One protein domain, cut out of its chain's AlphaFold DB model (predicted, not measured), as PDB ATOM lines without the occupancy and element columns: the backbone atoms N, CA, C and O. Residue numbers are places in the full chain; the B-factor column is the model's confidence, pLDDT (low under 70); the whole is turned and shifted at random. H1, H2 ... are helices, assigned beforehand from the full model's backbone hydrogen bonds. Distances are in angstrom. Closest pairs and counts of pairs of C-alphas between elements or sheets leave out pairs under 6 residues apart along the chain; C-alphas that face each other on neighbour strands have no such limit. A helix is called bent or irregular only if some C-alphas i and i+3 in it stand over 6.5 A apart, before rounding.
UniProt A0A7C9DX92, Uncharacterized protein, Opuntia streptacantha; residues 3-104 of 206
ATOM      1  N   LEU A   3     162.156 158.688 264.974       83.38
ATOM      2  CA  LEU A   3     162.554 159.564 263.860       83.38
ATOM      3  C   LEU A   3     161.556 159.530 262.688       83.38
ATOM      4  O   LEU A   3     161.289 160.554 262.068       83.38
ATOM      5  N   GLU A   4     160.988 158.359 262.392       83.38
ATOM      6  CA  GLU A   4     160.000 158.183 261.316       83.38
ATOM      7  C   GLU A   4     158.653 158.823 261.679       83.38
ATOM      8  O   GLU A   4     157.934 159.272 260.793       83.38
ATOM      9  N   GLN A   5     158.345 158.913 262.975       86.06
ATOM     10  CA  GLN A   5     157.141 159.547 263.522       86.06
ATOM     11  C   GLN A   5     157.343 161.037 263.841       86.06
ATOM     12  O   GLN A   5     156.461 161.670 264.413       86.06
ATOM     13  N   ASN A   6     158.503 161.608 263.489       87.19
ATOM     14  CA  ASN A   6     158.879 162.988 263.809       87.19
ATOM     15  C   ASN A   6     158.839 163.317 265.324       87.19
ATOM     16  O   ASN A   6     158.701 164.473 265.721       87.19
ATOM     17  N   GLN A   7     159.005 162.306 266.180       92.94
ATOM     18  CA  GLN A   7     159.121 162.434 267.634       92.94
ATOM     19  C   GLN A   7     160.579 162.737 268.004       92.94
ATOM     20  O   GLN A   7     161.319 161.887 268.498       92.94
ATOM     21  N   LEU A   8     161.032 163.950 267.678       93.69
ATOM     22  CA  LEU A   8     162.437 164.348 267.840       93.69
ATOM     23  C   LEU A   8     162.937 164.318 269.300       93.69
ATOM     24  O   LEU A   8     164.069 163.877 269.498       93.69
ATOM     25  N   PRO A   9     162.153 164.744 270.317       94.06
ATOM     26  CA  PRO A   9     162.578 164.649 271.716       94.06
ATOM     27  C   PRO A   9     162.827 163.202 272.157       94.06
ATOM     28  O   PRO A   9     163.885 162.905 272.707       94.06
ATOM     29  N   ASP A  10     161.908 162.294 271.826       94.50
ATOM     30  CA  ASP A  10     162.020 160.877 272.185       94.50
ATOM     31  C   ASP A  10     163.198 160.220 271.456       94.50
ATOM     32  O   ASP A  10     164.001 159.514 272.063       94.50
ATOM     33  N   ALA A  11     163.379 160.531 270.165       95.00
ATOM     34  CA  ALA A  11     164.538 160.072 269.402       95.00
ATOM     35  C   ALA A  11     165.863 160.515 270.044       95.00
ATOM     36  O   ALA A  11     166.814 159.735 270.085       95.00
ATOM     37  N   LEU A  12     165.929 161.749 270.556       94.69
ATOM     38  CA  LEU A  12     167.109 162.259 271.248       94.69
ATOM     39  C   LEU A  12     167.346 161.539 272.583       94.69
ATOM     40  O   LEU A  12     168.496 161.207 272.876       94.69
ATOM     41  N   SER A  13     166.289 161.256 273.354       95.56
ATOM     42  CA  SER A  13     166.391 160.470 274.595       95.56
ATOM     43  C   SER A  13     166.959 159.081 274.320       95.56
ATOM     44  O   SER A  13     167.988 158.721 274.889       95.56
ATOM     45  N   CYS A  14     166.390 158.355 273.351       95.88
ATOM     46  CA  CYS A  14     166.875 157.026 272.974       95.88
ATOM     47  C   CYS A  14     168.343 157.038 272.524       95.88
ATOM     48  O   CYS A  14     169.092 156.110 272.814       95.88
ATOM     49  N   LEU A  15     168.776 158.078 271.804       96.38
ATOM     50  CA  LEU A  15     170.172 158.203 271.376       96.38
ATOM     51  C   LEU A  15     171.113 158.488 272.551       96.38
ATOM     52  O   LEU A  15     172.225 157.967 272.570       96.38
ATOM     53  N   ASN A  16     170.685 159.288 273.530       95.69
ATOM     54  CA  ASN A  16     171.464 159.518 274.745       95.69
ATOM     55  C   ASN A  16     171.588 158.234 275.578       95.69
ATOM     56  O   ASN A  16     172.689 157.899 276.004       95.69
ATOM     57  N   GLU A  17     170.500 157.479 275.740       96.69
ATOM     58  CA  GLU A  17     170.514 156.165 276.398       96.69
ATOM     59  C   GLU A  17     171.420 155.169 275.665       96.69
ATOM     60  O   GLU A  17     172.214 154.473 276.298       96.69
ATOM     61  N   ALA A  18     171.381 155.154 274.328       97.06
ATOM     62  CA  ALA A  18     172.285 154.334 273.529       97.06
ATOM     63  C   ALA A  18     173.754 154.693 273.792       97.06
ATOM     64  O   ALA A  18     174.573 153.797 273.962       97.06
ATOM     65  N   PHE A  19     174.105 155.980 273.892       97.81
ATOM     66  CA  PHE A  19     175.474 156.375 274.240       97.81
ATOM     67  C   PHE A  19     175.884 155.953 275.654       97.81
ATOM     68  O   PHE A  19     177.030 155.553 275.839       97.81
ATOM     69  N   LEU A  20     174.971 155.986 276.629       97.12
ATOM     70  CA  LEU A  20     175.244 155.474 277.977       97.12
ATOM     71  C   LEU A  20     175.512 153.963 277.965       97.12
ATOM     72  O   LEU A  20     176.443 153.501 278.624       97.12
ATOM     73  N   ALA A  21     174.744 153.196 277.186       97.75
ATOM     74  CA  ALA A  21     174.986 151.766 277.006       97.75
ATOM     75  C   ALA A  21     176.344 151.502 276.335       97.75
ATOM     76  O   ALA A  21     177.145 150.729 276.853       97.75
ATOM     77  N   LEU A  22     176.657 152.224 275.253       97.81
ATOM     78  CA  LEU A  22     177.951 152.109 274.573       97.81
ATOM     79  C   LEU A  22     179.128 152.489 275.481       97.81
ATOM     80  O   LEU A  22     180.196 151.899 275.359       97.81
ATOM     81  N   ALA A  23     178.949 153.431 276.411       97.00
ATOM     82  CA  ALA A  23     179.986 153.790 277.379       97.00
ATOM     83  C   ALA A  23     180.304 152.639 278.340       97.00
ATOM     84  O   ALA A  23     181.468 152.425 278.680       97.00
ATOM     85  N   LYS A  24     179.285 151.868 278.740       97.19
ATOM     86  CA  LYS A  24     179.457 150.656 279.549       97.19
ATOM     87  C   LYS A  24     180.160 149.543 278.765       97.19
ATOM     88  O   LYS A  24     181.020 148.853 279.309       97.19
ATOM     89  N   ASP A  25     179.816 149.375 277.493       97.06
ATOM     90  CA  ASP A  25     180.454 148.369 276.641       97.06
ATOM     91  C   ASP A  25     181.925 148.724 276.376       97.06
ATOM     92  O   ASP A  25     182.804 147.865 276.479       97.06
ATOM     93  N   LEU A  26     182.208 150.007 276.128       96.12
ATOM     94  CA  LEU A  26     183.563 150.528 275.953       96.12
ATOM     95  C   LEU A  26     184.419 150.323 277.209       96.12
ATOM     96  O   LEU A  26     185.559 149.874 277.099       96.12
ATOM     97  N   SER A  27     183.882 150.601 278.403       95.38
ATOM     98  CA  SER A  27     184.609 150.368 279.661       95.38
ATOM     99  C   SER A  27     184.837 148.882 279.953       95.38
ATOM    100  O   SER A  27     185.797 148.533 280.637       95.38
ATOM    101  N   SER A  28     184.009 148.011 279.376       96.44
ATOM    102  CA  SER A  28     184.179 146.555 279.403       96.44
ATOM    103  C   SER A  28     185.146 146.041 278.320       96.44
ATOM    104  O   SER A  28     185.319 144.833 278.180       96.44
ATOM    105  N   GLY A  29     185.778 146.936 277.550       95.12
ATOM    106  CA  GLY A  29     186.779 146.609 276.530       95.12
ATOM    107  C   GLY A  29     186.211 146.275 275.146       95.12
ATOM    108  O   GLY A  29     186.953 145.796 274.291       95.12
ATOM    109  N   SER A  30     184.917 146.510 274.900       96.94
ATOM    110  CA  SER A  30     184.303 146.261 273.589       96.94
ATOM    111  C   SER A  30     184.616 147.380 272.591       96.94
ATOM    112  O   SER A  30     184.598 148.562 272.940       96.94
ATOM    113  N   ASP A  31     184.842 147.029 271.320       96.25
ATOM    114  CA  ASP A  31     184.927 148.020 270.241       96.25
ATOM    115  C   ASP A  31     183.525 148.513 269.856       96.25
ATOM    116  O   ASP A  31     182.720 147.790 269.265       96.25
ATOM    117  N   VAL A  32     183.245 149.771 270.198       97.62
ATOM    118  CA  VAL A  32     181.962 150.442 269.949       97.62
ATOM    119  C   VAL A  32     182.047 151.515 268.863       97.62
ATOM    120  O   VAL A  32     181.105 152.291 268.682       97.62
ATOM    121  N   LYS A  33     183.176 151.627 268.151       97.00
ATOM    122  CA  LYS A  33     183.448 152.764 267.258       97.00
ATOM    123  C   LYS A  33     182.394 152.920 266.162       97.00
ATOM    124  O   LYS A  33     181.915 154.029 265.903       97.00
ATOM    125  N   ALA A  34     182.002 151.815 265.529       97.06
ATOM    126  CA  ALA A  34     181.006 151.822 264.458       97.06
ATOM    127  C   ALA A  34     179.624 152.259 264.975       97.06
ATOM    128  O   ALA A  34     178.975 153.123 264.380       97.06
ATOM    129  N   GLN A  35     179.207 151.722 266.119       97.44
ATOM    130  CA  GLN A  35     177.941 152.022 266.781       97.44
ATOM    131  C   GLN A  35     177.907 153.487 267.227       97.44
ATOM    132  O   GLN A  35     176.962 154.204 266.903       97.44
ATOM    133  N   ALA A  36     178.971 153.965 267.878       97.62
ATOM    134  CA  ALA A  36     179.100 155.353 268.310       97.62
ATOM    135  C   ALA A  36     179.055 156.324 267.124       97.62
ATOM    136  O   ALA A  36     178.407 157.370 267.208       97.62
ATOM    137  N   THR A  37     179.692 155.967 266.004       97.81
ATOM    138  CA  THR A  37     179.632 156.746 264.761       97.81
ATOM    139  C   THR A  37     178.198 156.820 264.242       97.81
ATOM    140  O   THR A  37     177.688 157.916 264.030       97.81
ATOM    141  N   ILE A  38     177.504 155.686 264.100       96.81
ATOM    142  CA  ILE A  38     176.115 155.647 263.618       96.81
ATOM    143  C   ILE A  38     175.195 156.469 264.533       96.81
ATOM    144  O   ILE A  38     174.476 157.345 264.047       96.81
ATOM    145  N   CYS A  39     175.243 156.241 265.849       97.44
ATOM    146  CA  CYS A  39     174.458 156.990 266.831       97.44
ATOM    147  C   CYS A  39     174.727 158.497 266.744       97.44
ATOM    148  O   CYS A  39     173.789 159.294 266.812       97.44
ATOM    149  N   ALA A  40     175.979 158.905 266.527       98.06
ATOM    150  CA  ALA A  40     176.336 160.314 266.409       98.06
ATOM    151  C   ALA A  40     175.731 160.964 265.161       98.06
ATOM    152  O   ALA A  40     175.181 162.061 265.261       98.06
ATOM    153  N   GLN A  41     175.745 160.276 264.015       97.81
ATOM    154  CA  GLN A  41     175.109 160.782 262.793       97.81
ATOM    155  C   GLN A  41     173.596 160.960 262.980       97.81
ATOM    156  O   GLN A  41     173.035 161.969 262.555       97.81
ATOM    157  N   TYR A  42     172.928 160.027 263.667       97.81
ATOM    158  CA  TYR A  42     171.507 160.169 263.992       97.81
ATOM    159  C   TYR A  42     171.232 161.301 264.984       97.81
ATOM    160  O   TYR A  42     170.273 162.046 264.790       97.81
ATOM    161  N   LYS A  43     172.075 161.480 266.006       97.94
ATOM    162  CA  LYS A  43     171.937 162.585 266.967       97.94
ATOM    163  C   LYS A  43     172.074 163.934 266.270       97.94
ATOM    164  O   LYS A  43     171.214 164.791 266.447       97.94
ATOM    165  N   ILE A  44     173.064 164.075 265.389       97.88
ATOM    166  CA  ILE A  44     173.235 165.271 264.557       97.88
ATOM    167  C   ILE A  44     172.023 165.493 263.641       97.88
ATOM    168  O   ILE A  44     171.547 166.622 263.531       97.88
ATOM    169  N   ALA A  45     171.479 164.440 263.023       97.69
ATOM    170  CA  ALA A  45     170.272 164.551 262.201       97.69
ATOM    171  C   ALA A  45     169.081 165.103 263.001       97.69
ATOM    172  O   ALA A  45     168.383 165.999 262.528       97.69
ATOM    173  N   VAL A  46     168.868 164.601 264.222       97.50
ATOM    174  CA  VAL A  46     167.806 165.080 265.121       97.50
ATOM    175  C   VAL A  46     168.034 166.543 265.506       97.50
ATOM    176  O   VAL A  46     167.102 167.338 265.403       97.50
ATOM    177  N   THR A  47     169.263 166.930 265.862       97.31
ATOM    178  CA  THR A  47     169.610 168.325 266.185       97.31
ATOM    179  C   THR A  47     169.366 169.266 265.001       97.31
ATOM    180  O   THR A  47     168.753 170.320 265.165       97.31
ATOM    181  N   LEU A  48     169.760 168.872 263.785       97.88
ATOM    182  CA  LEU A  48     169.483 169.633 262.561       97.88
ATOM    183  C   LEU A  48     167.977 169.787 262.313       97.88
ATOM    184  O   LEU A  48     167.516 170.875 261.980       97.88
ATOM    185  N   LEU A  49     167.198 168.714 262.484       97.06
ATOM    186  CA  LEU A  49     165.744 168.747 262.318       97.06
ATOM    187  C   LEU A  49     165.063 169.653 263.352       97.06
ATOM    188  O   LEU A  49     164.144 170.391 262.994       97.06
ATOM    189  N   GLN A  50     165.523 169.635 264.606       96.81
ATOM    190  CA  GLN A  50     165.034 170.535 265.652       96.81
ATOM    191  C   GLN A  50     165.308 171.998 265.298       96.81
ATOM    192  O   GLN A  50     164.391 172.817 265.370       96.81
ATOM    193  N   GLU A  51     166.524 172.319 264.852       97.56
ATOM    194  CA  GLU A  51     166.887 173.692 264.497       97.56
ATOM    195  C   GLU A  51     166.139 174.182 263.250       97.56
ATOM    196  O   GLU A  51     165.575 175.278 263.244       97.56
ATOM    197  N   ILE A  52     166.006 173.335 262.224       97.50
ATOM    198  CA  ILE A  52     165.152 173.620 261.062       97.50
ATOM    199  C   ILE A  52     163.699 173.857 261.505       97.50
ATOM    200  O   ILE A  52     163.043 174.771 261.004       97.50
ATOM    201  N   GLY A  53     163.178 173.059 262.441       96.44
ATOM    202  CA  GLY A  53     161.830 173.217 262.992       96.44
ATOM    203  C   GLY A  53     161.650 174.492 263.823       96.44
ATOM    204  O   GLY A  53     160.564 175.072 263.827       96.44
ATOM    205  N   ARG A  54     162.704 174.959 264.500       97.00
ATOM    206  CA  ARG A  54     162.727 176.244 265.210       97.00
ATOM    207  C   ARG A  54     162.688 177.410 264.223       97.00
ATOM    208  O   ARG A  54     161.850 178.298 264.367       97.00
ATOM    209  N   LEU A  55     163.537 177.374 263.194       97.44
ATOM    210  CA  LEU A  55     163.622 178.405 262.153       97.44
ATOM    211  C   LEU A  55     162.327 178.540 261.341       97.44
ATOM    212  O   LEU A  55     161.955 179.649 260.972       97.44
ATOM    213  N   GLN A  56     161.588 177.445 261.134       95.56
ATOM    214  CA  GLN A  56     160.276 177.472 260.467       95.56
ATOM    215  C   GLN A  56     159.245 178.373 261.159       95.56
ATOM    216  O   GLN A  56     158.298 178.813 260.513       95.56
ATOM    217  N   ARG A  57     159.404 178.631 262.463       96.06
ATOM    218  CA  ARG A  57     158.486 179.471 263.245       96.06
ATOM    219  C   ARG A  57     158.861 180.954 263.207       96.06
ATOM    220  O   ARG A  57     158.118 181.766 263.750       96.06
ATOM    221  N   VAL A  58     159.993 181.314 262.601       96.31
ATOM    222  CA  VAL A  58     160.428 182.709 262.473       96.31
ATOM    223  C   VAL A  58     159.533 183.433 261.467       96.31
ATOM    224  O   VAL A  58     159.339 182.972 260.343       96.31
ATOM    225  N   GLN A  59     158.999 184.585 261.872       93.44
ATOM    226  CA  GLN A  59     158.108 185.425 261.070       93.44
ATOM    227  C   GLN A  59     158.662 186.855 260.944       93.44
ATOM    228  O   GLN A  59     159.646 187.218 261.590       93.44
ATOM    229  N   GLY A  60     158.033 187.675 260.098       94.25
ATOM    230  CA  GLY A  60     158.405 189.079 259.906       94.25
ATOM    231  C   GLY A  60     159.696 189.268 259.103       94.25
ATOM    232  O   GLY A  60     160.021 188.468 258.226       94.25
ATOM    233  N   ALA A  61     160.438 190.340 259.398       91.75
ATOM    234  CA  ALA A  61     161.618 190.750 258.627       91.75
ATOM    235  C   ALA A  61     162.731 189.682 258.573       91.75
ATOM    236  O   ALA A  61     163.442 189.577 257.577       91.75
ATOM    237  N   ALA A  62     162.848 188.843 259.607       94.50
ATOM    238  CA  ALA A  62     163.840 187.768 259.679       94.50
ATOM    239  C   ALA A  62     163.414 186.473 258.953       94.50
ATOM    240  O   ALA A  62     164.171 185.504 258.919       94.50
ATOM    241  N   ALA A  63     162.215 186.411 258.361       94.50
ATOM    242  CA  ALA A  63     161.719 185.184 257.734       94.50
ATOM    243  C   ALA A  63     162.553 184.760 256.511       94.50
ATOM    244  O   ALA A  63     162.737 183.567 256.269       94.50
ATOM    245  N   LEU A  64     163.073 185.718 255.734       94.06
ATOM    246  CA  LEU A  64     163.898 185.404 254.564       94.06
ATOM    247  C   LEU A  64     165.250 184.802 254.969       94.06
ATOM    248  O   LEU A  64     165.640 183.770 254.426       94.06
ATOM    249  N   SER A  65     165.936 185.404 255.945       95.50
ATOM    250  CA  SER A  65     167.207 184.875 256.454       95.50
ATOM    251  C   SER A  65     167.021 183.509 257.114       95.50
ATOM    252  O   SER A  65     167.826 182.610 256.881       95.50
ATOM    253  N   ALA A  66     165.915 183.299 257.837       97.25
ATOM    254  CA  ALA A  66     165.573 181.993 258.395       97.25
ATOM    255  C   ALA A  66     165.388 180.918 257.309       97.25
ATOM    256  O   ALA A  66     165.890 179.808 257.466       97.25
ATOM    257  N   LYS A  67     164.732 181.234 256.181       97.44
ATOM    258  CA  LYS A  67     164.595 180.297 255.050       97.44
ATOM    259  C   LYS A  67     165.940 179.941 254.419       97.44
ATOM    260  O   LYS A  67     166.165 178.774 254.104       97.44
ATOM    261  N   VAL A  68     166.830 180.922 254.254       97.00
ATOM    262  CA  VAL A  68     168.193 180.691 253.742       97.00
ATOM    263  C   VAL A  68     168.966 179.768 254.681       97.00
ATOM    264  O   VAL A  68     169.559 178.787 254.234       97.00
ATOM    265  N   GLU A  69     168.882 180.011 255.985       96.94
ATOM    266  CA  GLU A  69     169.556 179.174 256.973       96.94
ATOM    267  C   GLU A  69     168.961 177.758 257.037       96.94
ATOM    268  O   GLU A  69     169.694 176.771 257.050       96.94
ATOM    269  N   MET A  70     167.635 177.617 256.956       98.06
ATOM    270  CA  MET A  70     166.977 176.311 256.828       98.06
ATOM    271  C   MET A  70     167.454 175.549 255.590       98.06
ATOM    272  O   MET A  70     167.686 174.340 255.666       98.06
ATOM    273  N   ALA A  71     167.605 176.232 254.453       97.75
ATOM    274  CA  ALA A  71     168.138 175.629 253.241       97.75
ATOM    275  C   ALA A  71     169.571 175.135 253.468       97.75
ATOM    276  O   ALA A  71     169.850 173.976 253.154       97.75
ATOM    277  N   ARG A  72     170.435 175.937 254.105       97.00
ATOM    278  CA  ARG A  72     171.809 175.550 254.461       97.00
ATOM    279  C   ARG A  72     171.845 174.309 255.357       97.00
ATOM    280  O   ARG A  72     172.425 173.298 254.962       97.00
ATOM    281  N   LEU A  73     171.158 174.343 256.500       97.75
ATOM    282  CA  LEU A  73     171.097 173.227 257.455       97.75
ATOM    283  C   LEU A  73     170.525 171.952 256.826       97.75
ATOM    284  O   LEU A  73     170.989 170.847 257.097       97.75
ATOM    285  N   SER A  74     169.541 172.086 255.936       98.06
ATOM    286  CA  SER A  74     168.964 170.932 255.248       98.06
ATOM    287  C   SER A  74     169.949 170.245 254.290       98.06
ATOM    288  O   SER A  74     169.828 169.041 254.068       98.06
ATOM    289  N   ARG A  75     170.963 170.955 253.769       97.62
ATOM    290  CA  ARG A  75     172.047 170.325 252.994       97.62
ATOM    291  C   ARG A  75     172.963 169.498 253.886       97.62
ATOM    292  O   ARG A  75     173.268 168.365 253.523       97.62
ATOM    293  N   HIS A  76     173.319 170.013 255.067       97.62
ATOM    294  CA  HIS A  76     174.034 169.224 256.076       97.62
ATOM    295  C   HIS A  76     173.257 167.949 256.402       97.62
ATOM    296  O   HIS A  76     173.801 166.853 256.286       97.62
ATOM    297  N   LEU A  77     171.954 168.074 256.665       97.88
ATOM    298  CA  LEU A  77     171.060 166.945 256.924       97.88
ATOM    299  C   LEU A  77     171.049 165.920 255.773       97.88
ATOM    300  O   LEU A  77     171.135 164.719 256.018       97.88
ATOM    301  N   GLY A  78     170.965 166.375 254.518       96.88
ATOM    302  CA  GLY A  78     170.982 165.506 253.333       96.88
ATOM    303  C   GLY A  78     172.323 164.801 253.078       96.88
ATOM    304  O   GLY A  78     172.347 163.744 252.439       96.88
ATOM    305  N   SER A  79     173.425 165.357 253.591       96.31
ATOM    306  CA  SER A  79     174.776 164.797 253.451       96.31
ATOM    307  C   SER A  79     175.076 163.653 254.428       96.31
ATOM    308  O   SER A  79     175.980 162.857 254.170       96.31
ATOM    309  N   LEU A  80     174.307 163.530 255.518       96.81
ATOM    310  CA  LEU A  80     174.569 162.553 256.572       96.81
ATOM    311  C   LEU A  80     174.487 161.102 256.054       96.81
ATOM    312  O   LEU A  80     173.537 160.745 255.339       96.81
ATOM    313  N   PRO A  81     175.422 160.220 256.456       95.31
ATOM    314  CA  PRO A  81     175.454 158.820 256.041       95.31
ATOM    315  C   PRO A  81     174.474 157.966 256.867       95.31
ATOM    316  O   PRO A  81     174.855 157.011 257.540       95.31
ATOM    317  N   LEU A  82     173.188 158.320 256.836       95.62
ATOM    318  CA  LEU A  82     172.122 157.562 257.493       95.62
ATOM    319  C   LEU A  82     171.715 156.337 256.661       95.62
ATOM    320  O   LEU A  82     172.000 156.246 255.463       95.62
ATOM    321  N   LEU A  83     170.952 155.427 257.277       93.75
ATOM    322  CA  LEU A  83     170.317 154.324 256.550       93.75
ATOM    323  C   LEU A  83     169.470 154.863 255.392       93.75
ATOM    324  O   LEU A  83     168.787 155.880 255.535       93.75
ATOM    325  N   ALA A  84     169.469 154.142 254.266       91.56
ATOM    326  CA  ALA A  84     168.867 154.588 253.008       91.56
ATOM    327  C   ALA A  84     167.435 155.124 253.176       91.56
ATOM    328  O   ALA A  84     167.127 156.208 252.681       91.56
ATOM    329  N   LYS A  85     166.591 154.424 253.950       89.94
ATOM    330  CA  LYS A  85     165.206 154.846 254.223       89.94
ATOM    331  C   LYS A  85     165.103 156.243 254.852       89.94
ATOM    332  O   LYS A  85     164.278 157.046 254.427       89.94
ATOM    333  N   HIS A  86     165.959 156.562 255.823       93.62
ATOM    334  CA  HIS A  86     165.951 157.854 256.513       93.62
ATOM    335  C   HIS A  86     166.660 158.928 255.688       93.62
ATOM    336  O   HIS A  86     166.208 160.072 255.628       93.62
ATOM    337  N   ARG A  87     167.741 158.545 254.998       94.75
ATOM    338  CA  ARG A  87     168.503 159.443 254.129       94.75
ATOM    339  C   ARG A  87     167.644 159.999 252.996       94.75
ATOM    340  O   ARG A  87     167.723 161.190 252.715       94.75
ATOM    341  N   ILE A  88     166.774 159.185 252.393       93.56
ATOM    342  CA  ILE A  88     165.833 159.650 251.361       93.56
ATOM    343  C   ILE A  88     164.943 160.783 251.897       93.56
ATOM    344  O   ILE A  88     164.769 161.796 251.223       93.56
ATOM    345  N   ASN A  89     164.414 160.655 253.117       93.50
ATOM    346  CA  ASN A  89     163.577 161.696 253.720       93.50
ATOM    347  C   ASN A  89     164.376 162.974 254.014       93.50
ATOM    348  O   ASN A  89     163.894 164.074 253.750       93.50
ATOM    349  N   CYS A  90     165.620 162.835 254.477       96.62
ATOM    350  CA  CYS A  90     166.538 163.958 254.677       96.62
ATOM    351  C   CYS A  90     166.810 164.713 253.366       96.62
ATOM    352  O   CYS A  90     166.697 165.937 253.324       96.62
ATOM    353  N   ILE A  91     167.087 163.986 252.277       96.81
ATOM    354  CA  ILE A  91     167.308 164.567 250.945       96.81
ATOM    355  C   ILE A  91     166.040 165.265 250.433       96.81
ATOM    356  O   ILE A  91     166.132 166.370 249.906       96.81
ATOM    357  N   ARG A  92     164.846 164.689 250.627       95.62
ATOM    358  CA  ARG A  92     163.577 165.349 250.263       95.62
ATOM    359  C   ARG A  92     163.374 166.669 251.003       95.62
ATOM    360  O   ARG A  92     162.997 167.660 250.379       95.62
ATOM    361  N   THR A  93     163.664 166.707 252.305       96.50
ATOM    362  CA  THR A  93     163.660 167.965 253.067       96.50
ATOM    363  C   THR A  93     164.671 168.948 252.476       96.50
ATOM    364  O   THR A  93     164.321 170.109 252.267       96.50
ATOM    365  N   ALA A  94     165.880 168.491 252.136       97.88
ATOM    366  CA  ALA A  94     166.907 169.329 251.520       97.88
ATOM    367  C   ALA A  94     166.456 169.943 250.189       97.88
ATOM    368  O   ALA A  94     166.601 171.150 250.002       97.88
ATOM    369  N   ILE A  95     165.866 169.141 249.298       98.00
ATOM    370  CA  ILE A  95     165.309 169.592 248.015       98.00
ATOM    371  C   ILE A  95     164.261 170.678 248.256       98.00
ATOM    372  O   ILE A  95     164.401 171.787 247.742       98.00
ATOM    373  N   LYS A  96     163.253 170.396 249.093       97.69
ATOM    374  CA  LYS A  96     162.157 171.334 249.366       97.69
ATOM    375  C   LYS A  96     162.675 172.680 249.878       97.69
ATOM    376  O   LYS A  96     162.322 173.721 249.332       97.69
ATOM    377  N   ARG A  97     163.540 172.666 250.899       98.00
ATOM    378  CA  ARG A  97     164.071 173.898 251.506       98.00
ATOM    379  C   ARG A  97     164.971 174.682 250.561       98.00
ATOM    380  O   ARG A  97     164.924 175.905 250.568       98.00
ATOM    381  N   ASN A  98     165.734 174.004 249.710       98.12
ATOM    382  CA  ASN A  98     166.583 174.676 248.729       98.12
ATOM    383  C   ASN A  98     165.779 175.272 247.565       98.12
ATOM    384  O   ASN A  98     166.096 176.372 247.117       98.12
ATOM    385  N   MET A  99     164.694 174.632 247.121       97.44
ATOM    386  CA  MET A  99     163.796 175.222 246.119       97.44
ATOM    387  C   MET A  99     163.088 176.487 246.632       97.44
ATOM    388  O   MET A  99     162.915 177.432 245.863       97.44
ATOM    389  N   GLU A 100     162.731 176.547 247.923       96.44
ATOM    390  CA  GLU A 100     162.098 177.723 248.558       96.44
ATOM    391  C   GLU A 100     162.968 178.993 248.499       96.44
ATOM    392  O   GLU A 100     162.433 180.102 248.495       96.44
ATOM    393  N   VAL A 101     164.293 178.839 248.419       97.12
ATOM    394  CA  VAL A 101     165.268 179.940 248.307       97.12
ATOM    395  C   VAL A 101     165.987 179.961 246.955       97.12
ATOM    396  O   VAL A 101     167.053 180.558 246.823       97.12
ATOM    397  N   GLN A 102     165.390 179.327 245.941       97.44
ATOM    398  CA  GLN A 102     165.860 179.344 244.552       97.44
ATOM    399  C   GLN A 102     167.265 178.743 244.349       97.44
ATOM    400  O   GLN A 102     168.026 179.186 243.491       97.44
ATOM    401  N   ASN A 103     167.613 177.710 245.119       97.69
ATOM    402  CA  ASN A 103     168.814 176.898 244.911       97.69
ATOM    403  C   ASN A 103     168.519 175.704 243.990       97.69
ATOM    404  O   ASN A 103     168.538 174.542 244.406       97.69
ATOM    405  N   TYR A 104     168.177 176.005 242.738       98.00
ATOM    406  CA  TYR A 104     167.677 175.025 241.771       98.00
ATOM    407  C   TYR A 104     168.757 174.077 241.245       98.00
ATOM    408  O   TYR A 104     168.446 172.923 240.953       98.00
TER     409      TYR A 104
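What this domain is: This is residues 3 to 104 of the 206 residues of an uncharacterized protein of Opuntia streptacantha (UniProt A0A7C9DX92). Four helices fold back one on the next in a staggered zigzag of hairpins, drawn out as a rod. H1 and H3 pack on different parts of H2, the longest helix, and H4 packs on H3. The 102 printed residues hold H1, H2, H3 and H4 in that order and no named strand, class all helix; the whole is loose, radius of gyration of the C-alphas 15.9 A, spanning 53 by 24 by 21 A.

Where its parts are: H1, residues 8 to 27, begins at C-alpha 8 (162.437, 164.348, 267.840) and is 28.8 A long. H2, residues 33 to 55, measures 32.8 A. H3, residues 60 to 79, measures 30.0 A; it is irregular, with C-alphas 61 and 64 7.1 A apart, and has a kink of 28 degrees near residue 67. H4, residues 84 to 100, measures 24.5 A and ends at C-alpha 100 (162.098, 177.723, 248.558).

How they stand to each other: H1 and H2, a hairpin, touch at a shallow tilt of 23 degrees, opposite ways; the closest C-alphas, of Leu 8 and Val 46, are 6.1 A apart. H2 touches H3 with residues 45 to 55 alone, Ile 52 and Met 70 having the closest C-alphas, 5.3 A. H3 and H4 touch at 31 degrees, a shallow tilt; the closest C-alphas are those of Gly 78 and Ile 91, 4.5 A. H2 and H4 are near each other; H1 is apart from H3 and H4. Every O i to N i+4 pair is within hydrogen-bond range in H1 and H2, 14 of 16 in H3 and 12 of 13 in H4.

The domain as a whole: The C-alphas farthest apart, of Gly 29 and Ala 61, are 53.9 A apart. The three links are tight, the printed part has no cut, and no printed residue is under pLDDT 70.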